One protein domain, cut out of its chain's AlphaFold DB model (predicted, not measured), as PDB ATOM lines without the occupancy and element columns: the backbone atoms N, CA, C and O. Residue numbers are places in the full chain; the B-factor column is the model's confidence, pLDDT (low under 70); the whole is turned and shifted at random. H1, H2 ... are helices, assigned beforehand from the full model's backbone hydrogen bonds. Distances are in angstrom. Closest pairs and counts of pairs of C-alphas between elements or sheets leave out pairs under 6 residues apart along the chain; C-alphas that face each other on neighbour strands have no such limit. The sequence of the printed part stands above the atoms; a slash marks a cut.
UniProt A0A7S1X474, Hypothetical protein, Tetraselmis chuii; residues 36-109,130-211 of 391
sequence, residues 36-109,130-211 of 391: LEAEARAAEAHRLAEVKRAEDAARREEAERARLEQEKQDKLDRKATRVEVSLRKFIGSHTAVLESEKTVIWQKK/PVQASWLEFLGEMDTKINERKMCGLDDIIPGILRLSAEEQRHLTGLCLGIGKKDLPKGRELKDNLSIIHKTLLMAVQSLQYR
ATOM      1  N   LEU A  36     -23.743  22.070  -1.761       90.06
ATOM      2  CA  LEU A  36     -22.301  22.307  -1.904       90.06
ATOM      3  C   LEU A  36     -21.892  23.718  -1.453       90.06
ATOM      4  O   LEU A  36     -20.865  23.881  -0.802       90.06
ATOM      5  N   GLU A  37     -22.696  24.744  -1.747       90.94
ATOM      6  CA  GLU A  37     -22.450  26.107  -1.253       90.94
ATOM      7  C   GLU A  37     -22.605  26.216   0.272       90.94
ATOM      8  O   GLU A  37     -21.831  26.922   0.917       90.94
ATOM      9  N   ALA A  38     -23.584  25.528   0.866       91.00
ATOM     10  CA  ALA A  38     -23.760  25.484   2.317       91.00
ATOM     11  C   ALA A  38     -22.617  24.720   3.008       91.00
ATOM     12  O   ALA A  38     -22.099  25.189   4.020       91.00
ATOM     13  N   GLU A  39     -22.180  23.596   2.434       92.25
ATOM     14  CA  GLU A  39     -21.009  22.831   2.874       92.25
ATOM     15  C   GLU A  39     -19.728  23.676   2.783       92.25
ATOM     16  O   GLU A  39     -18.955  23.716   3.737       92.25
ATOM     17  N   ALA A  40     -19.535  24.424   1.691       91.44
ATOM     18  CA  ALA A  40     -18.395  25.326   1.527       91.44
ATOM     19  C   ALA A  40     -18.392  26.458   2.570       91.44
ATOM     20  O   ALA A  40     -17.356  26.721   3.179       91.44
ATOM     21  N   ARG A  41     -19.548  27.082   2.844       93.12
ATOM     22  CA  ARG A  41     -19.677  28.099   3.908       93.12
ATOM     23  C   ARG A  41     -19.439  27.512   5.297       93.12
ATOM     24  O   ARG A  41     -18.817  28.165   6.131       93.12
ATOM     25  N   ALA A  42     -19.906  26.291   5.557       93.25
ATOM     26  CA  ALA A  42     -19.659  25.602   6.820       93.25
ATOM     27  C   ALA A  42     -18.168  25.267   6.996       93.25
ATOM     28  O   ALA A  42     -17.620  25.472   8.079       93.25
ATOM     29  N   ALA A  43     -17.494  24.826   5.930       93.12
ATOM     30  CA  ALA A  43     -16.056  24.576   5.925       93.12
ATOM     31  C   ALA A  43     -15.245  25.867   6.136       93.12
ATOM     32  O   ALA A  43     -14.292  25.881   6.915       93.12
ATOM     33  N   GLU A  44     -15.645  26.973   5.504       92.94
ATOM     34  CA  GLU A  44     -15.014  28.281   5.702       92.94
ATOM     35  C   GLU A  44     -15.213  28.800   7.133       92.94
ATOM     36  O   GLU A  44     -14.251  29.238   7.768       92.94
ATOM     37  N   ALA A  45     -16.427  28.682   7.679       93.88
ATOM     38  CA  ALA A  45     -16.721  29.039   9.064       93.88
ATOM     39  C   ALA A  45     -15.920  28.186  10.060       93.88
ATOM     40  O   ALA A  45     -15.412  28.715  11.051       93.88
ATOM     41  N   HIS A  46     -15.753  26.888   9.784       94.69
ATOM     42  CA  HIS A  46     -14.904  26.006  10.580       94.69
ATOM     43  C   HIS A  46     -13.442  26.460  10.544       94.69
ATOM     44  O   HIS A  46     -12.834  26.643  11.598       94.69
ATOM     45  N   ARG A  47     -12.902  26.737   9.350       94.62
ATOM     46  CA  ARG A  47     -11.524  27.220   9.181       94.62
ATOM     47  C   ARG A  47     -11.293  28.547   9.907       94.62
ATOM     48  O   ARG A  47     -10.277  28.719  10.573       94.62
ATOM     49  N   LEU A  48     -12.242  29.481   9.821       95.12
ATOM     50  CA  LEU A  48     -12.160  30.761  10.529       95.12
ATOM     51  C   LEU A  48     -12.216  30.572  12.052       95.12
ATOM     52  O   LEU A  48     -11.479  31.232  12.785       95.12
ATOM     53  N   ALA A  49     -13.054  29.653  12.539       94.69
ATOM     54  CA  ALA A  49     -13.115  29.312  13.956       94.69
ATOM     55  C   ALA A  49     -11.807  28.674  14.454       94.69
ATOM     56  O   ALA A  49     -11.379  28.969  15.569       94.69
ATOM     57  N   GLU A  50     -11.152  27.840  13.644       95.00
ATOM     58  CA  GLU A  50      -9.830  27.284  13.953       95.00
ATOM     59  C   GLU A  50      -8.751  28.365  14.023       95.00
ATOM     60  O   GLU A  50      -8.013  28.408  15.006       95.00
ATOM     61  N   VAL A  51      -8.705  29.283  13.051       95.56
ATOM     62  CA  VAL A  51      -7.765  30.417  13.066       95.56
ATOM     63  C   VAL A  51      -7.975  31.276  14.312       95.56
ATOM     64  O   VAL A  51      -7.018  31.562  15.023       95.56
ATOM     65  N   LYS A  52      -9.226  31.612  14.649       95.69
ATOM     66  CA  LYS A  52      -9.530  32.403  15.850       95.69
ATOM     67  C   LYS A  52      -9.109  31.688  17.138       95.69
ATOM     68  O   LYS A  52      -8.543  32.311  18.031       95.69
ATOM     69  N   ARG A  53      -9.342  30.372  17.236       95.62
ATOM     70  CA  ARG A  53      -8.872  29.562  18.375       95.62
ATOM     71  C   ARG A  53      -7.345  29.545  18.465       95.62
ATOM     72  O   ARG A  53      -6.823  29.621  19.575       95.62
ATOM     73  N   ALA A  54      -6.649  29.463  17.331       94.50
ATOM     74  CA  ALA A  54      -5.190  29.507  17.275       94.50
ATOM     75  C   ALA A  54      -4.638  30.884  17.684       94.50
ATOM     76  O   ALA A  54      -3.696  30.950  18.470       94.50
ATOM     77  N   GLU A  55      -5.254  31.981  17.235       94.88
ATOM     78  CA  GLU A  55      -4.894  33.342  17.657       94.88
ATOM     79  C   GLU A  55      -5.107  33.555  19.161       94.88
ATOM     80  O   GLU A  55      -4.234  34.089  19.845       94.88
ATOM     81  N   ASP A  56      -6.245  33.112  19.703       95.06
ATOM     82  CA  ASP A  56      -6.523  33.219  21.138       95.06
ATOM     83  C   ASP A  56      -5.571  32.345  21.972       95.06
ATOM     84  O   ASP A  56      -5.192  32.734  23.080       95.06
ATOM     85  N   ALA A  57      -5.145  31.187  21.454       95.62
ATOM     86  CA  ALA A  57      -4.105  30.369  22.075       95.62
ATOM     87  C   ALA A  57      -2.743  31.087  22.068       95.62
ATOM     88  O   ALA A  57      -2.118  31.198  23.123       95.62
ATOM     89  N   ALA A  58      -2.335  31.667  20.934       95.19
ATOM     90  CA  ALA A  58      -1.091  32.428  20.822       95.19
ATOM     91  C   ALA A  58      -1.060  33.641  21.770       95.19
ATOM     92  O   ALA A  58      -0.061  33.863  22.453       95.19
ATOM     93  N   ARG A  59      -2.174  34.379  21.902       95.94
ATOM     94  CA  ARG A  59      -2.289  35.491  22.866       95.94
ATOM     95  C   ARG A  59      -2.132  35.035  24.316       95.94
ATOM     96  O   ARG A  59      -1.556  35.760  25.122       95.94
ATOM     97  N   ARG A  60      -2.650  33.853  24.674       94.81
ATOM     98  CA  ARG A  60      -2.488  33.296  26.030       94.81
ATOM     99  C   ARG A  60      -1.039  32.915  26.306       94.81
ATOM    100  O   ARG A  60      -0.551  33.214  27.391       94.81
ATOM    101  N   GLU A  61      -0.357  32.306  25.337       94.50
ATOM    102  CA  GLU A  61       1.073  31.993  25.452       94.50
ATOM    103  C   GLU A  61       1.924  33.262  25.576       94.50
ATOM    104  O   GLU A  61       2.822  33.327  26.414       94.50
ATOM    105  N   GLU A  62       1.635  34.299  24.787       94.31
ATOM    106  CA  GLU A  62       2.328  35.587  24.880       94.31
ATOM    107  C   GLU A  62       2.097  36.257  26.242       94.31
ATOM    108  O   GLU A  62       3.050  36.711  26.876       94.31
ATOM    109  N   ALA A  63       0.859  36.243  26.745       95.25
ATOM    110  CA  ALA A  63       0.535  36.758  28.073       95.25
ATOM    111  C   ALA A  63       1.248  35.981  29.195       95.25
ATOM    112  O   ALA A  63       1.707  36.580  30.171       95.25
ATOM    113  N   GLU A  64       1.377  34.658  29.067       95.12
ATOM    114  CA  GLU A  64       2.123  33.838  30.023       95.12
ATOM    115  C   GLU A  64       3.624  34.165  29.996       95.12
ATOM    116  O   GLU A  64       4.226  34.391  31.049       95.12
ATOM    117  N   ARG A  65       4.223  34.274  28.801       94.25
ATOM    118  CA  ARG A  65       5.630  34.674  28.634       94.25
ATOM    119  C   ARG A  65       5.894  36.051  29.232       94.25
ATOM    120  O   ARG A  65       6.846  36.198  29.996       94.25
ATOM    121  N   ALA A  66       5.024  37.021  28.953       94.38
ATOM    122  CA  ALA A  66       5.116  38.370  29.504       94.38
ATOM    123  C   ALA A  66       5.035  38.361  31.039       94.38
ATOM    124  O   ALA A  66       5.827  39.021  31.707       94.38
ATOM    125  N   ARG A  67       4.136  37.555  31.617       96.00
ATOM    126  CA  ARG A  67       4.024  37.399  33.073       96.00
ATOM    127  C   ARG A  67       5.291  36.794  33.686       96.00
ATOM    128  O   ARG A  67       5.756  37.276  34.718       96.00
ATOM    129  N   LEU A  68       5.853  35.749  33.077       94.75
ATOM    130  CA  LEU A  68       7.095  35.125  33.550       94.75
ATOM    131  C   LEU A  68       8.290  36.083  33.446       94.75
ATOM    132  O   LEU A  68       9.157  36.089  34.321       94.75
ATOM    133  N   GLU A  69       8.349  36.892  32.390       93.12
ATOM    134  CA  GLU A  69       9.370  37.925  32.219       93.12
ATOM    135  C   GLU A  69       9.223  39.048  33.251       93.12
ATOM    136  O   GLU A  69      10.207  39.417  33.893       93.12
ATOM    137  N   GLN A  70       7.995  39.499  33.513       92.88
ATOM    138  CA  GLN A  70       7.706  40.460  34.573       92.88
ATOM    139  C   GLN A  70       8.113  39.924  35.950       92.88
ATOM    140  O   GLN A  70       8.775  40.623  36.710       92.88
ATOM    141  N   GLU A  71       7.814  38.661  36.265       94.12
ATOM    142  CA  GLU A  71       8.218  38.059  37.540       94.12
ATOM    143  C   GLU A  71       9.751  37.994  37.689       94.12
ATOM    144  O   GLU A  71      10.296  38.199  38.780       94.12
ATOM    145  N   LYS A  72      10.477  37.718  36.597       92.31
ATOM    146  CA  LYS A  72      11.948  37.771  36.586       92.31
ATOM    147  C   LYS A  72      12.445  39.194  36.828       92.31
ATOM    148  O   LYS A  72      13.354  39.375  37.641       92.31
ATOM    149  N   GLN A  73      11.839  40.178  36.171       88.69
ATOM    150  CA  GLN A  73      12.197  41.583  36.323       88.69
ATOM    151  C   GLN A  73      11.939  42.073  37.755       88.69
ATOM    152  O   GLN A  73      12.848  42.610  38.383       88.69
ATOM    153  N   ASP A  74      10.783  41.748  38.339       91.50
ATOM    154  CA  ASP A  74      10.443  42.060  39.732       91.50
ATOM    155  C   ASP A  74      11.449  41.454  40.722       91.50
ATOM    156  O   ASP A  74      11.804  42.065  41.735       91.50
ATOM    157  N   LYS A  75      11.940  40.237  40.450       90.69
ATOM    158  CA  LYS A  75      12.984  39.601  41.270       90.69
ATOM    159  C   LYS A  75      14.300  40.371  41.194       90.69
ATOM    160  O   LYS A  75      14.928  40.558  42.238       90.69
ATOM    161  N   LEU A  76      14.719  40.807  40.007       88.88
ATOM    162  CA  LEU A  76      15.919  41.636  39.831       88.88
ATOM    163  C   LEU A  76      15.753  42.998  40.512       88.88
ATOM    164  O   LEU A  76      16.644  43.446  41.232       88.88
ATOM    165  N   ASP A  77      14.578  43.609  40.381       89.38
ATOM    166  CA  ASP A  77      14.267  44.891  40.999       89.38
ATOM    167  C   ASP A  77      14.317  44.821  42.525       89.38
ATOM    168  O   ASP A  77      14.975  45.644  43.163       89.38
ATOM    169  N   ARG A  78      13.739  43.776  43.128       92.25
ATOM    170  CA  ARG A  78      13.829  43.541  44.578       92.25
ATOM    171  C   ARG A  78      15.273  43.384  45.055       92.25
ATOM    172  O   ARG A  78      15.601  43.857  46.145       92.25
ATOM    173  N   LYS A  79      16.135  42.712  44.283       91.38
ATOM    174  CA  LYS A  79      17.561  42.557  44.619       91.38
ATOM    175  C   LYS A  79      18.290  43.898  44.570       91.38
ATOM    176  O   LYS A  79      18.988  44.238  45.523       91.38
ATOM    177  N   ALA A  80      18.062  44.685  43.524       90.19
ATOM    178  CA  ALA A  80      18.653  46.009  43.366       90.19
ATOM    179  C   ALA A  80      18.192  46.992  44.461       90.19
ATOM    180  O   ALA A  80      19.022  47.694  45.036       90.19
ATOM    181  N   THR A  81      16.905  46.988  44.831       92.44
ATOM    182  CA  THR A  81      16.371  47.817  45.930       92.44
ATOM    183  C   THR A  81      17.029  47.496  47.275       92.44
ATOM    184  O   THR A  81      17.278  48.390  48.080       92.44
ATOM    185  N   ARG A  82      17.380  46.231  47.538       91.69
ATOM    186  CA  ARG A  82      18.091  45.860  48.778       91.69
ATOM    187  C   ARG A  82      19.475  46.498  48.866       91.69
ATOM    188  O   ARG A  82      19.889  46.866  49.966       91.69
ATOM    189  N   VAL A  83      20.167  46.612  47.733       92.12
ATOM    190  CA  VAL A  83      21.474  47.272  47.649       92.12
ATOM    191  C   VAL A  83      21.321  48.791  47.732       92.12
ATOM    192  O   VAL A  83      22.046  49.425  48.491       92.12
ATOM    193  N   GLU A  84      20.338  49.363  47.032       93.81
ATOM    194  CA  GLU A  84      19.989  50.793  47.092       93.81
ATOM    195  C   GLU A  84      19.794  51.269  48.540       93.81
ATOM    196  O   GLU A  84      20.409  52.249  48.961       93.81
ATOM    197  N   VAL A  85      18.995  50.543  49.331       93.31
ATOM    198  CA  VAL A  85      18.721  50.889  50.736       93.31
ATOM    199  C   VAL A  85      20.001  50.883  51.580       93.31
ATOM    200  O   VAL A  85      20.222  51.814  52.357       93.31
ATOM    201  N   SER A  86      20.871  49.880  51.413       93.00
ATOM    202  CA  SER A  86      22.168  49.842  52.109       93.00
ATOM    203  C   SER A  86      23.077  50.993  51.702       93.00
ATOM    204  O   SER A  86      23.740  51.574  52.558       93.00
ATOM    205  N   LEU A  87      23.105  51.339  50.414       92.81
ATOM    206  CA  LEU A  87      23.924  52.434  49.907       92.81
ATOM    207  C   LEU A  87      23.450  53.786  50.441       92.81
ATOM    208  O   LEU A  87      24.283  54.566  50.889       92.81
ATOM    209  N   ARG A  88      22.139  54.057  50.471       92.88
ATOM    210  CA  ARG A  88      21.609  55.300  51.061       92.88
ATOM    211  C   ARG A  88      21.916  55.406  52.550       92.88
ATOM    212  O   ARG A  88      22.376  56.454  53.000       92.88
ATOM    213  N   LYS A  89      21.720  54.313  53.301       93.12
ATOM    214  CA  LYS A  89      22.080  54.249  54.727       93.12
ATOM    215  C   LYS A  89      23.566  54.554  54.921       93.12
ATOM    216  O   LYS A  89      23.910  55.347  55.791       93.12
ATOM    217  N   PHE A  90      24.425  53.951  54.100       91.69
ATOM    218  CA  PHE A  90      25.865  54.175  54.147       91.69
ATOM    219  C   PHE A  90      26.245  55.619  53.818       91.69
ATOM    220  O   PHE A  90      27.005  56.215  54.570       91.69
ATOM    221  N   ILE A  91      25.700  56.201  52.746       88.19
ATOM    222  CA  ILE A  91      25.968  57.598  52.380       88.19
ATOM    223  C   ILE A  91      25.633  58.513  53.563       88.19
ATOM    224  O   ILE A  91      26.501  59.264  53.992       88.19
ATOM    225  N   GLY A  92      24.433  58.387  54.140       86.56
ATOM    226  CA  GLY A  92      23.997  59.232  55.255       86.56
ATOM    227  C   GLY A  92      24.788  59.029  56.552       86.56
ATOM    228  O   GLY A  92      25.135  60.000  57.228       86.56
ATOM    229  N   SER A  93      25.107  57.781  56.919       86.88
ATOM    230  CA  SER A  93      25.894  57.517  58.131       86.88
ATOM    231  C   SER A  93      27.345  57.969  57.969       86.88
ATOM    232  O   SER A  93      27.919  58.561  58.884       86.88
ATOM    233  N   HIS A  94      27.934  57.756  56.792       83.38
ATOM    234  CA  HIS A  94      29.321  58.102  56.517       83.38
ATOM    235  C   HIS A  94      29.535  59.617  56.424       83.38
ATOM    236  O   HIS A  94      30.533  60.125  56.936       83.38
ATOM    237  N   THR A  95      28.586  60.363  55.848       83.12
ATOM    238  CA  THR A  95      28.631  61.834  55.850       83.12
ATOM    239  C   THR A  95      28.609  62.405  57.255       83.12
ATOM    240  O   THR A  95      29.431  63.265  57.568       83.12
ATOM    241  N   ALA A  96      27.739  61.881  58.122       84.50
ATOM    242  CA  ALA A  96      27.648  62.325  59.509       84.50
ATOM    243  C   ALA A  96      28.961  62.070  60.269       84.50
ATOM    244  O   ALA A  96      29.442  62.932  61.010       84.50
ATOM    245  N   VAL A  97      29.597  60.916  60.035       83.50
ATOM    246  CA  VAL A  97      30.912  60.602  60.612       83.50
ATOM    247  C   VAL A  97      31.974  61.589  60.120       83.50
ATOM    248  O   VAL A  97      32.701  62.149  60.942       83.50
ATOM    249  N   LEU A  98      32.032  61.878  58.816       80.00
ATOM    250  CA  LEU A  98      32.993  62.836  58.256       80.00
ATOM    251  C   LEU A  98      32.798  64.263  58.797       80.00
ATOM    252  O   LEU A  98      33.777  64.971  59.038       80.00
ATOM    253  N   GLU A  99      31.558  64.701  59.011       79.94
ATOM    254  CA  GLU A  99      31.253  65.996  59.631       79.94
ATOM    255  C   GLU A  99      31.669  66.039  61.107       79.94
ATOM    256  O   GLU A  99      32.293  67.009  61.556       79.94
ATOM    257  N   SER A 100      31.417  64.961  61.854       77.31
ATOM    258  CA  SER A 100      31.850  64.846  63.249       77.31
ATOM    259  C   SER A 100      33.380  64.863  63.383       77.31
ATOM    260  O   SER A 100      33.923  65.523  64.266       77.31
ATOM    261  N   GLU A 101      34.118  64.242  62.460       73.75
ATOM    262  CA  GLU A 101      35.582  64.292  62.490       73.75
ATOM    263  C   GLU A 101      36.122  65.682  62.128       73.75
ATOM    264  O   GLU A 101      37.069  66.161  62.761       73.75
ATOM    265  N   LYS A 102      35.504  66.378  61.163       72.62
ATOM    266  CA  LYS A 102      35.875  67.761  60.815       72.62
ATOM    267  C   LYS A 102      35.716  68.711  62.004       72.62
ATOM    268  O   LYS A 102      36.604  69.535  62.236       72.62
ATOM    269  N   THR A 103      34.629  68.585  62.770       67.44
ATOM    270  CA  THR A 103      34.380  69.420  63.960       67.44
ATOM    271  C   THR A 103      35.376  69.124  65.085       67.44
ATOM    272  O   THR A 103      35.929  70.055  65.673       67.44
ATOM    273  N   VAL A 104      35.715  67.852  65.320       69.06
ATOM    274  CA  VAL A 104      36.745  67.454  66.299       69.06
ATOM    275  C   VAL A 104      38.132  67.985  65.915       69.06
ATOM    276  O   VAL A 104      38.875  68.458  66.778       69.06
ATOM    277  N   ILE A 105      38.501  67.954  64.629       63.47
ATOM    278  CA  ILE A 105      39.777  68.512  64.145       63.47
ATOM    279  C   ILE A 105      39.831  70.031  64.358       63.47
ATOM    280  O   ILE A 105      40.880  70.546  64.756       63.47
ATOM    281  N   TRP A 106      38.719  70.739  64.136       54.16
ATOM    282  CA  TRP A 106      38.595  72.173  64.422       54.16
ATOM    283  C   TRP A 106      38.791  72.479  65.912       54.16
ATOM    284  O   TRP A 106      39.683  73.252  66.261       54.16
ATOM    285  N   GLN A 107      38.085  71.773  66.803       57.78
ATOM    286  CA  GLN A 107      38.238  71.934  68.258       57.78
ATOM    287  C   GLN A 107      39.660  71.621  68.756       57.78
ATOM    288  O   GLN A 107      40.141  72.198  69.733       57.78
ATOM    289  N   LYS A 108      40.364  70.699  68.088       60.16
ATOM    290  CA  LYS A 108      41.745  70.322  68.424       60.16
ATOM    291  C   LYS A 108      42.784  71.318  67.898       60.16
ATOM    292  O   LYS A 108      43.890  71.353  68.434       60.16
ATOM    293  N   LYS A 109      42.452  72.110  66.871       56.25
ATOM    294  CA  LYS A 109      43.283  73.218  66.367       56.25
ATOM    295  C   LYS A 109      43.159  74.485  67.221       56.25
ATOM    296  O   LYS A 109      44.130  75.226  67.293       56.25
ATOM    297  N   PRO A 130      36.659  56.055  63.362       78.75
ATOM    298  CA  PRO A 130      35.221  56.175  63.103       78.75
ATOM    299  C   PRO A 130      34.862  56.017  61.615       78.75
ATOM    300  O   PRO A 130      33.929  55.291  61.270       78.75
ATOM    301  N   VAL A 131      35.669  56.602  60.724       78.31
ATOM    302  CA  VAL A 131      35.554  56.433  59.264       78.31
ATOM    303  C   VAL A 131      35.741  54.970  58.837       78.31
ATOM    304  O   VAL A 131      34.939  54.451  58.060       78.31
ATOM    305  N   GLN A 132      36.747  54.269  59.369       76.75
ATOM    306  CA  GLN A 132      36.966  52.839  59.096       76.75
ATOM    307  C   GLN A 132      35.834  51.953  59.630       76.75
ATOM    308  O   GLN A 132      35.461  50.985  58.971       76.75
ATOM    309  N   ALA A 133      35.284  52.271  60.803       80.25
ATOM    310  CA  ALA A 133      34.174  51.531  61.398       80.25
ATOM    311  C   ALA A 133      32.904  51.639  60.539       80.25
ATOM    312  O   ALA A 133      32.265  50.624  60.279       80.25
ATOM    313  N   SER A 134      32.604  52.833  60.017       84.00
ATOM    314  CA  SER A 134      31.488  53.053  59.086       84.00
ATOM    315  C   SER A 134      31.626  52.222  57.800       84.00
ATOM    316  O   SER A 134      30.662  51.595  57.357       84.00
ATOM    317  N   TRP A 135      32.836  52.132  57.231       84.12
ATOM    318  CA  TRP A 135      33.100  51.259  56.079       84.12
ATOM    319  C   TRP A 135      32.944  49.772  56.402       84.12
ATOM    320  O   TRP A 135      32.395  49.026  55.593       84.12
ATOM    321  N   LEU A 136      33.417  49.328  57.567       84.69
ATOM    322  CA  LEU A 136      33.292  47.933  57.994       84.69
ATOM    323  C   LEU A 136      31.838  47.537  58.265       84.69
ATOM    324  O   LEU A 136      31.456  46.425  57.906       84.69
ATOM    325  N   GLU A 137      31.027  48.428  58.842       87.19
ATOM    326  CA  GLU A 137      29.593  48.189  59.047       87.19
ATOM    327  C   GLU A 137      28.886  47.974  57.705       87.19
ATOM    328  O   GLU A 137      28.199  46.970  57.521       87.19
ATOM    329  N   PHE A 138      29.108  48.870  56.740       90.38
ATOM    330  CA  PHE A 138      28.507  48.748  55.414       90.38
ATOM    331  C   PHE A 138      28.971  47.489  54.675       90.38
ATOM    332  O   PHE A 138      28.145  46.732  54.164       90.38
ATOM    333  N   LEU A 139      30.284  47.238  54.619       88.25
ATOM    334  CA  LEU A 139      30.811  46.066  53.922       88.25
ATOM    335  C   LEU A 139      30.357  44.762  54.593       88.25
ATOM    336  O   LEU A 139      30.071  43.800  53.886       88.25
ATOM    337  N   GLY A 140      30.237  44.735  55.924       86.56
ATOM    338  CA  GLY A 140      29.679  43.604  56.666       86.56
ATOM    339  C   GLY A 140      28.193  43.381  56.376       86.56
ATOM    340  O   GLY A 140      27.789  42.256  56.103       86.56
ATOM    341  N   GLU A 141      27.387  44.447  56.345       89.50
ATOM    342  CA  GLU A 141      25.970  44.365  55.963       89.50
ATOM    343  C   GLU A 141      25.811  43.801  54.539       89.50
ATOM    344  O   GLU A 141      24.954  42.947  54.286       89.50
ATOM    345  N   MET A 142      26.663  44.243  53.613       89.31
ATOM    346  CA  MET A 142      26.691  43.749  52.238       89.31
ATOM    347  C   MET A 142      27.171  42.294  52.146       89.31
ATOM    348  O   MET A 142      26.587  41.528  51.386       89.31
ATOM    349  N   ASP A 143      28.168  41.882  52.933       88.75
ATOM    350  CA  ASP A 143      28.642  40.490  53.002       88.75
ATOM    351  C   ASP A 143      27.537  39.549  53.501       88.75
ATOM    352  O   ASP A 143      27.255  38.533  52.862       88.75
ATOM    353  N   THR A 144      26.806  39.935  54.552       88.38
ATOM    354  CA  THR A 144      25.639  39.178  55.024       88.38
ATOM    355  C   THR A 144      24.553  39.085  53.951       88.38
ATOM    356  O   THR A 144      23.947  38.029  53.768       88.38
ATOM    357  N   LYS A 145      24.282  40.162  53.204       90.00
ATOM    358  CA  LYS A 145      23.261  40.136  52.143       90.00
ATOM    359  C   LYS A 145      23.691  39.313  50.927       90.00
ATOM    360  O   LYS A 145      22.844  38.614  50.370       90.00
ATOM    361  N   ILE A 146      24.963  39.366  50.541       88.25
ATOM    362  CA  ILE A 146      25.484  38.705  49.339       88.25
ATOM    363  C   ILE A 146      25.824  37.238  49.609       88.25
ATOM    364  O   ILE A 146      25.319  36.347  48.928       88.25
ATOM    365  N   ASN A 147      26.651  36.975  50.619       84.75
ATOM    366  CA  ASN A 147      27.247  35.661  50.840       84.75
ATOM    367  C   ASN A 147      26.455  34.812  51.841       84.75
ATOM    368  O   ASN A 147      26.242  33.626  51.587       84.75
ATOM    369  N   GLU A 148      25.966  35.394  52.941       83.69
ATOM    370  CA  GLU A 148      25.272  34.620  53.989       83.69
ATOM    371  C   GLU A 148      23.798  34.368  53.645       83.69
ATOM    372  O   GLU A 148      23.322  33.235  53.684       83.69
ATOM    373  N   ARG A 149      23.057  35.419  53.276       87.00
ATOM    374  CA  ARG A 149      21.608  35.351  53.017       87.00
ATOM    375  C   ARG A 149      21.246  35.209  51.539       87.00
ATOM    376  O   ARG A 149      20.069  35.022  51.237       87.00
ATOM    377  N   LYS A 150      22.218  35.335  50.624       86.56
ATOM    378  CA  LYS A 150      22.032  35.267  49.156       86.56
ATOM    379  C   LYS A 150      20.855  36.120  48.656       86.56
ATOM    380  O   LYS A 150      20.103  35.742  47.758       86.56
ATOM    381  N   MET A 151      20.664  37.276  49.287       81.94
ATOM    382  CA  MET A 151      19.554  38.195  49.048       81.94
ATOM    383  C   MET A 151      19.771  39.084  47.823       81.94
ATOM    384  O   MET A 151      18.782  39.562  47.264       81.94
ATOM    385  N   CYS A 152      21.025  39.312  47.451       86.56
ATOM    386  CA  CYS A 152      21.495  40.001  46.252       86.56
ATOM    387  C   CYS A 152      22.860  39.413  45.854       86.56
ATOM    388  O   CYS A 152      23.498  38.731  46.650       86.56
ATOM    389  N   GLY A 153      23.284  39.623  44.616       87.38
ATOM    390  CA  GLY A 153      24.606  39.276  44.111       87.38
ATOM    391  C   GLY A 153      25.508  40.501  43.975       87.38
ATOM    392  O   GLY A 153      25.075  41.643  44.117       87.38
ATOM    393  N   LEU A 154      26.774  40.252  43.642       87.75
ATOM    394  CA  LEU A 154      27.727  41.306  43.274       87.75
ATOM    395  C   LEU A 154      27.251  42.093  42.041       87.75
ATOM    396  O   LEU A 154      27.402  43.312  41.998       87.75
ATOM    397  N   ASP A 155      26.597  41.417  41.094       87.69
ATOM    398  CA  ASP A 155      26.059  42.029  39.873       87.69
ATOM    399  C   ASP A 155      24.916  43.016  40.152       87.69
ATOM    400  O   ASP A 155      24.702  43.946  39.378       87.69
ATOM    401  N   ASP A 156      24.223  42.872  41.289       90.81
ATOM    402  CA  ASP A 156      23.125  43.758  41.696       90.81
ATOM    403  C   ASP A 156      23.628  45.097  42.271       90.81
ATOM    404  O   ASP A 156      22.836  46.022  42.471       90.81
ATOM    405  N   ILE A 157      24.943  45.243  42.498       90.06
ATOM    406  CA  ILE A 157      25.546  46.490  42.988       90.06
ATOM    407  C   ILE A 157      25.368  47.619  41.973       90.06
ATOM    408  O   ILE A 157      24.951  48.713  42.349       90.06
ATOM    409  N   ILE A 158      25.623  47.367  40.686       89.44
ATOM    410  CA  ILE A 158      25.464  48.386  39.638       89.44
ATOM    411  C   ILE A 158      23.991  48.824  39.511       89.44
ATOM    412  O   ILE A 158      23.737  50.026  39.629       89.44
ATOM    413  N   PRO A 159      23.004  47.917  39.335       89.56
ATOM    414  CA  PRO A 159      21.585  48.267  39.364       89.56
ATOM    415  C   PRO A 159      21.161  49.019  40.631       89.56
ATOM    416  O   PRO A 159      20.382  49.964  40.537       89.56
ATOM    417  N   GLY A 160      21.689  48.644  41.801       89.81
ATOM    418  CA  GLY A 160      21.425  49.336  43.064       89.81
ATOM    419  C   GLY A 160      21.931  50.782  43.076       89.81
ATOM    420  O   GLY A 160      21.196  51.681  43.476       89.81
ATOM    421  N   ILE A 161      23.147  51.037  42.577       89.50
ATOM    422  CA  ILE A 161      23.688  52.403  42.461       89.50
ATOM    423  C   ILE A 161      22.883  53.222  41.444       89.50
ATOM    424  O   ILE A 161      22.627  54.403  41.667       89.50
ATOM    425  N   LEU A 162      22.451  52.609  40.339       88.62
ATOM    426  CA  LEU A 162      21.673  53.292  39.301       88.62
ATOM    427  C   LEU A 162      20.304  53.791  39.777       88.62
ATOM    428  O   LEU A 162      19.769  54.715  39.169       88.62
ATOM    429  N   ARG A 163      19.759  53.211  40.851       88.56
ATOM    430  CA  ARG A 163      18.521  53.667  41.500       88.56
ATOM    431  C   ARG A 163      18.720  54.871  42.427       88.56
ATOM    432  O   ARG A 163      17.743  55.514  42.803       88.56
ATOM    433  N   LEU A 164      19.961  55.190  42.799       88.56
ATOM    434  CA  LEU A 164      20.276  56.394  43.569       88.56
ATOM    435  C   LEU A 164      20.078  57.657  42.720       88.56
ATOM    436  O   LEU A 164      20.228  57.625  41.497       88.56
ATOM    437  N   SER A 165      19.787  58.783  43.371       87.56
ATOM    438  CA  SER A 165      19.689  60.080  42.698       87.56
ATOM    439  C   SER A 165      21.041  60.500  42.103       87.56
ATOM    440  O   SER A 165      22.104  60.061  42.546       87.56
ATOM    441  N   ALA A 166      21.036  61.394  41.109       82.19
ATOM    442  CA  ALA A 166      22.280  61.875  40.501       82.19
ATOM    443  C   ALA A 166      23.214  62.558  41.522       82.19
ATOM    444  O   ALA A 166      24.435  62.532  41.367       82.19
ATOM    445  N   GLU A 167      22.653  63.169  42.567       83.31
ATOM    446  CA  GLU A 167      23.420  63.761  43.661       83.31
ATOM    447  C   GLU A 167      24.013  62.695  44.582       83.31
ATOM    448  O   GLU A 167      25.212  62.734  44.851       83.31
ATOM    449  N   GLU A 168      23.221  61.694  44.973       87.31
ATOM    450  CA  GLU A 168      23.679  60.549  45.769       87.31
ATOM    451  C   GLU A 168      24.792  59.774  45.050       87.31
ATOM    452  O   GLU A 168      25.785  59.396  45.669       87.31
ATOM    453  N   GLN A 169      24.686  59.586  43.730       87.62
ATOM    454  CA  GLN A 169      25.720  58.935  42.920       87.62
ATOM    455  C   GLN A 169      27.023  59.741  42.889       87.62
ATOM    456  O   GLN A 169      28.106  59.167  43.038       87.62
ATOM    457  N   ARG A 170      26.947  61.070  42.724       83.06
ATOM    458  CA  ARG A 170      28.123  61.956  42.804       83.06
ATOM    459  C   ARG A 170      28.737  61.931  44.197       83.06
ATOM    460  O   ARG A 170      29.959  61.886  44.320       83.06
ATOM    461  N   HIS A 171      27.900  61.917  45.229       84.38
ATOM    462  CA  HIS A 171      28.336  61.850  46.612       84.38
ATOM    463  C   HIS A 171      29.069  60.533  46.894       84.38
ATOM    464  O   HIS A 171      30.222  60.552  47.313       84.38
ATOM    465  N   LEU A 172      28.454  59.395  46.563       87.00
ATOM    466  CA  LEU A 172      29.064  58.069  46.660       87.00
ATOM    467  C   LEU A 172      30.377  57.995  45.871       87.00
ATOM    468  O   LEU A 172      31.357  57.435  46.349       87.00
ATOM    469  N   THR A 173      30.423  58.618  44.692       83.94
ATOM    470  CA  THR A 173      31.645  58.733  43.888       83.94
ATOM    471  C   THR A 173      32.748  59.491  44.619       83.94
ATOM    472  O   THR A 173      33.885  59.020  44.669       83.94
ATOM    473  N   GLY A 174      32.414  60.634  45.220       81.31
ATOM    474  CA  GLY A 174      33.334  61.412  46.044       81.31
ATOM    475  C   GLY A 174      33.828  60.631  47.260       81.31
ATOM    476  O   GLY A 174      35.018  60.674  47.556       81.31
ATOM    477  N   LEU A 175      32.954  59.859  47.913       83.81
ATOM    478  CA  LEU A 175      33.338  58.985  49.023       83.81
ATOM    479  C   LEU A 175      34.300  57.886  48.557       83.81
ATOM    480  O   LEU A 175      35.367  57.724  49.134       83.81
ATOM    481  N   CYS A 176      33.976  57.162  47.486       79.44
ATOM    482  CA  CYS A 176      34.801  56.055  46.998       79.44
ATOM    483  C   CYS A 176      36.159  56.500  46.430       79.44
ATOM    484  O   CYS A 176      37.145  55.784  46.600       79.44
ATOM    485  N   LEU A 177      36.228  57.647  45.744       72.75
ATOM    486  CA  LEU A 177      37.463  58.148  45.126       72.75
ATOM    487  C   LEU A 177      38.277  59.087  46.023       72.75
ATOM    488  O   LEU A 177      39.488  59.200  45.845       72.75
ATOM    489  N   GLY A 178      37.623  59.779  46.957       66.19
ATOM    490  CA  GLY A 178      38.253  60.722  47.883       66.19
ATOM    491  C   GLY A 178      38.974  60.049  49.050       66.19
ATOM    492  O   GLY A 178      39.754  60.700  49.743       66.19
ATOM    493  N   ILE A 179      38.755  58.748  49.256       60.81
ATOM    494  CA  ILE A 179      39.449  57.963  50.275       60.81
ATOM    495  C   ILE A 179      40.914  57.792  49.887       60.81
ATOM    496  O   ILE A 179      41.267  57.136  48.903       60.81
ATOM    497  N   GLY A 180      41.802  58.348  50.709       53.94
ATOM    498  CA  GLY A 180      43.213  58.024  50.618       53.94
ATOM    499  C   GLY A 180      43.416  56.553  50.980       53.94
ATOM    500  O   GLY A 180      42.706  55.995  51.811       53.94
ATOM    501  N   LYS A 181      44.470  55.914  50.454       52.88
ATOM    502  CA  LYS A 181      44.864  54.526  50.805       52.88
ATOM    503  C   LYS A 181      44.993  54.260  52.325       52.88
ATOM    504  O   LYS A 181      45.305  53.137  52.699       52.88
ATOM    505  N   LYS A 182      44.889  55.277  53.191       53.97
ATOM    506  CA  LYS A 182      45.013  55.231  54.655       53.97
ATOM    507  C   LYS A 182      43.672  55.048  55.389       53.97
ATOM    508  O   LYS A 182      43.717  54.564  56.517       53.97
ATOM    509  N   ASP A 183      42.536  55.374  54.768       59.91
ATOM    510  CA  ASP A 183      41.226  55.387  55.450       59.91
ATOM    511  C   ASP A 183      40.443  54.082  55.248       59.91
ATOM    512  O   ASP A 183      39.523  53.783  56.003       59.91
ATOM    513  N   LEU A 184      40.873  53.243  54.300       61.62
ATOM    514  CA  LEU A 184      40.461  51.843  54.221       61.62
ATOM    515  C   LEU A 184      41.352  50.997  55.157       61.62
ATOM    516  O   LEU A 184      42.569  51.228  55.192       61.62
ATOM    517  N   PRO A 185      40.813  50.021  55.915       58.50
ATOM    518  CA  PRO A 185      41.626  49.169  56.782       58.50
ATOM    519  C   PRO A 185      42.749  48.483  55.986       58.50
ATOM    520  O   PRO A 185      42.498  47.836  54.969       58.50
ATOM    521  N   LYS A 186      44.009  48.636  56.416       49.97
ATOM    522  CA  LYS A 186      45.165  48.002  55.759       49.97
ATOM    523  C   LYS A 186      45.526  46.677  56.424       49.97
ATOM    524  O   LYS A 186      45.834  46.662  57.611       49.97
ATOM    525  N   GLY A 187      45.665  45.624  55.616       44.41
ATOM    526  CA  GLY A 187      46.327  44.367  55.986       44.41
ATOM    527  C   GLY A 187      45.417  43.139  55.930       44.41
ATOM    528  O   GLY A 187      44.234  43.264  55.633       44.41
ATOM    529  N   ARG A 188      46.000  41.965  56.233       42.75
ATOM    530  CA  ARG A 188      45.437  40.590  56.303       42.75
ATOM    531  C   ARG A 188      44.118  40.411  57.103       42.75
ATOM    532  O   ARG A 188      43.716  39.282  57.349       42.75
ATOM    533  N   GLU A 189      43.471  41.493  57.531       50.06
ATOM    534  CA  GLU A 189      42.297  41.528  58.414       50.06
ATOM    535  C   GLU A 189      40.981  41.881  57.692       50.06
ATOM    536  O   GLU A 189      39.910  41.674  58.258       50.06
ATOM    537  N   LEU A 190      41.017  42.370  56.444       56.16
ATOM    538  CA  LEU A 190      39.804  42.431  55.624       56.16
ATOM    539  C   LEU A 190      39.559  41.020  55.070       56.16
ATOM    540  O   LEU A 190      40.356  40.553  54.259       56.16
ATOM    541  N   LYS A 191      38.494  40.332  55.509       66.75
ATOM    542  CA  LYS A 191      38.071  39.058  54.894       66.75
ATOM    543  C   LYS A 191      38.020  39.237  53.371       66.75
ATOM    544  O   LYS A 191      37.534  40.270  52.906       66.75
ATOM    545  N   ASP A 192      38.481  38.247  52.608       75.25
ATOM    546  CA  ASP A 192      38.590  38.339  51.142       75.25
ATOM    547  C   ASP A 192      37.284  38.816  50.484       75.25
ATOM    548  O   ASP A 192      37.302  39.668  49.594       75.25
ATOM    549  N   ASN A 193      36.141  38.384  51.018       76.69
ATOM    550  CA  ASN A 193      34.806  38.793  50.580       76.69
ATOM    551  C   ASN A 193      34.558  40.307  50.676       76.69
ATOM    552  O   ASN A 193      34.056  40.914  49.732       76.69
ATOM    553  N   LEU A 194      34.955  40.945  51.779       81.94
ATOM    554  CA  LEU A 194      34.793  42.391  51.988       81.94
ATOM    555  C   LEU A 194      35.627  43.178  50.966       81.94
ATOM    556  O   LEU A 194      35.190  44.208  50.451       81.94
ATOM    557  N   SER A 195      36.818  42.665  50.639       81.88
ATOM    558  CA  SER A 195      37.697  43.233  49.611       81.88
ATOM    559  C   SER A 195      37.072  43.125  48.222       81.88
ATOM    560  O   SER A 195      37.104  44.089  47.457       81.88
ATOM    561  N   ILE A 196      36.461  41.979  47.904       84.56
ATOM    562  CA  ILE A 196      35.753  41.758  46.637       84.56
ATOM    563  C   ILE A 196      34.565  42.717  46.512       84.56
ATOM    564  O   ILE A 196      34.437  43.389  45.488       84.56
ATOM    565  N   ILE A 197      33.743  42.849  47.556       85.38
ATOM    566  CA  ILE A 197      32.591  43.763  47.572       85.38
ATOM    567  C   ILE A 197      33.057  45.210  47.385       85.38
ATOM    568  O   ILE A 197      32.528  45.922  46.532       85.38
ATOM    569  N   HIS A 198      34.087  45.636  48.122       86.00
ATOM    570  CA  HIS A 198      34.630  46.987  48.005       86.00
ATOM    571  C   HIS A 198      35.195  47.273  46.605       86.00
ATOM    572  O   HIS A 198      34.895  48.313  46.022       86.00
ATOM    573  N   LYS A 199      35.983  46.354  46.033       85.44
ATOM    574  CA  LYS A 199      36.522  46.499  44.670       85.44
ATOM    575  C   LYS A 199      35.410  46.556  43.628       85.44
ATOM    576  O   LYS A 199      35.476  47.387  42.729       85.44
ATOM    577  N   THR A 200      34.387  45.718  43.770       88.00
ATOM    578  CA  THR A 200      33.231  45.698  42.863       88.00
ATOM    579  C   THR A 200      32.465  47.014  42.935       88.00
ATOM    580  O   THR A 200      32.156  47.594  41.899       88.00
ATOM    581  N   LEU A 201      32.247  47.545  44.142       88.88
ATOM    582  CA  LEU A 201      31.670  48.874  44.342       88.88
ATOM    583  C   LEU A 201      32.524  49.965  43.683       88.88
ATOM    584  O   LEU A 201      31.988  50.813  42.973       88.88
ATOM    585  N   LEU A 202      33.846  49.932  43.869       86.12
ATOM    586  CA  LEU A 202      34.761  50.906  43.274       86.12
ATOM    587  C   LEU A 202      34.710  50.859  41.740       86.12
ATOM    588  O   LEU A 202      34.576  51.900  41.100       86.12
ATOM    589  N   MET A 203      34.767  49.662  41.152       83.56
ATOM    590  CA  MET A 203      34.669  49.463  39.704       83.56
ATOM    591  C   MET A 203      33.309  49.912  39.167       83.56
ATOM    592  O   MET A 203      33.251  50.578  38.136       83.56
ATOM    593  N   ALA A 204      32.223  49.609  39.881       87.38
ATOM    594  CA  ALA A 204      30.880  50.055  39.535       87.38
ATOM    595  C   ALA A 204      30.802  51.589  39.508       87.38
ATOM    596  O   ALA A 204      30.409  52.170  38.500       87.38
ATOM    597  N   VAL A 205      31.267  52.252  40.566       86.06
ATOM    598  CA  VAL A 205      31.300  53.718  40.681       86.06
ATOM    599  C   VAL A 205      32.198  54.359  39.616       86.06
ATOM    600  O   VAL A 205      31.827  55.365  39.013       86.06
ATOM    601  N   GLN A 206      33.360  53.771  39.329       83.19
ATOM    602  CA  GLN A 206      34.240  54.227  38.249       83.19
ATOM    603  C   GLN A 206      33.577  54.065  36.877       83.19
ATOM    604  O   GLN A 206      33.648  54.975  36.053       83.19
ATOM    605  N   SER A 207      32.874  52.956  36.633       81.81
ATOM    606  CA  SER A 207      32.157  52.733  35.371       81.81
ATOM    607  C   SER A 207      31.075  53.790  35.121       81.81
ATOM    608  O   SER A 207      30.870  54.196  33.979       81.81
ATOM    609  N   LEU A 208      30.447  54.315  36.180       74.69
ATOM    610  CA  LEU A 208      29.466  55.399  36.082       74.69
ATOM    611  C   LEU A 208      30.091  56.745  35.703       74.69
ATOM    612  O   LEU A 208      29.414  57.556  35.085       74.69
ATOM    613  N   GLN A 209      31.371  56.972  36.001       71.56
ATOM    614  CA  GLN A 209      32.085  58.178  35.558       71.56
ATOM    615  C   GLN A 209      32.424  58.126  34.066       71.56
ATOM    616  O   GLN A 209      32.394  59.149  33.385       71.56
ATOM    617  N   TYR A 210      32.714  56.931  33.541       65.62
ATOM    618  CA  TYR A 210      32.903  56.713  32.103       65.62
ATOM    619  C   TYR A 210      31.585  56.580  31.343       65.62
ATOM    620  O   TYR A 210      31.556  56.732  30.117       65.62
ATOM    621  N   ARG A 211      30.479  56.332  32.055       58.16
ATOM    622  CA  ARG A 211      29.132  56.445  31.514       58.16
ATOM    623  C   ARG A 211      28.873  57.923  31.248       58.16
ATOM    624  O   ARG A 211      28.305  58.630  32.074       58.16
TER     625      ARG A 211
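What this domain is: This is residues 36 to 109 and 130 to 211 of the 391 residues of the protein "Hypothetical protein" of Tetraselmis chuii (UniProt A0A7S1X474). Picture one very long helix, H1, with a compact head of four shorter helices on its residues 76 to 98: H2, H3 and H4 pack on H1, and H5 covers these three on the side away from it. Residues 36 to 74 of H1 stick out as a long arm, and residues 102 to 109 stick out at its other end. The printed part has 156 residues with five named helices, H1 to H5 in chain order, and no named strand; the class is all helix. The whole is extended, with a radius of gyration of the C-alphas of 26.9 A and spans of 107 by 31 by 24 A.

Where its parts are: Find C-alpha 36 at (-22.301, 22.307, -1.904); from there H1, residues 36 to 109, runs 107.5 A to C-alpha 109 at (43.283, 73.218, 66.367). Next come H2, residues 130 to 148, 25.4 A; H3, residues 154 to 162, 14.0 A; and H4, residues 166 to 178, 17.6 A. H5, residues 192 to 210, runs 27.1 A to C-alpha 210 at (32.903, 56.713, 32.103).

How they stand to each other: Begin at the two hubs, H1 and H5, which are apart. H1 touches H2 at a shallow tilt of 26 degrees, opposite ways, C-alphas 94 and 134 closest at 6.1 A. It touches H3 about perpendicular, at 83 degrees, C-alphas 80 and 160 closest at 4.3 A. With residues 88 to 91 alone it touches H4, C-alphas 91 and 172 closest at 6.5 A. H5 touches H2, H3 and H4, its closest C-alpha pairs being 139 and 194, 158 and 204, 173 and 205. The packing is mostly crossed, one of six tilts being shallow. In H1, H2, H4 and H5 every O i to N i+4 pair is within hydrogen-bond range; in H3, 3 of 5.

The domain as a whole: Without the free stretches the body spans 39 by 31 by 25 A. Residues 110 to 129 are cut out, leaving 19.1 A between C-alphas 109 and 130. The link from H4 to H5 is long, 13 residues. Confidence is under 70 at residues 103 to 109, 178 to 191 and 210 to 211.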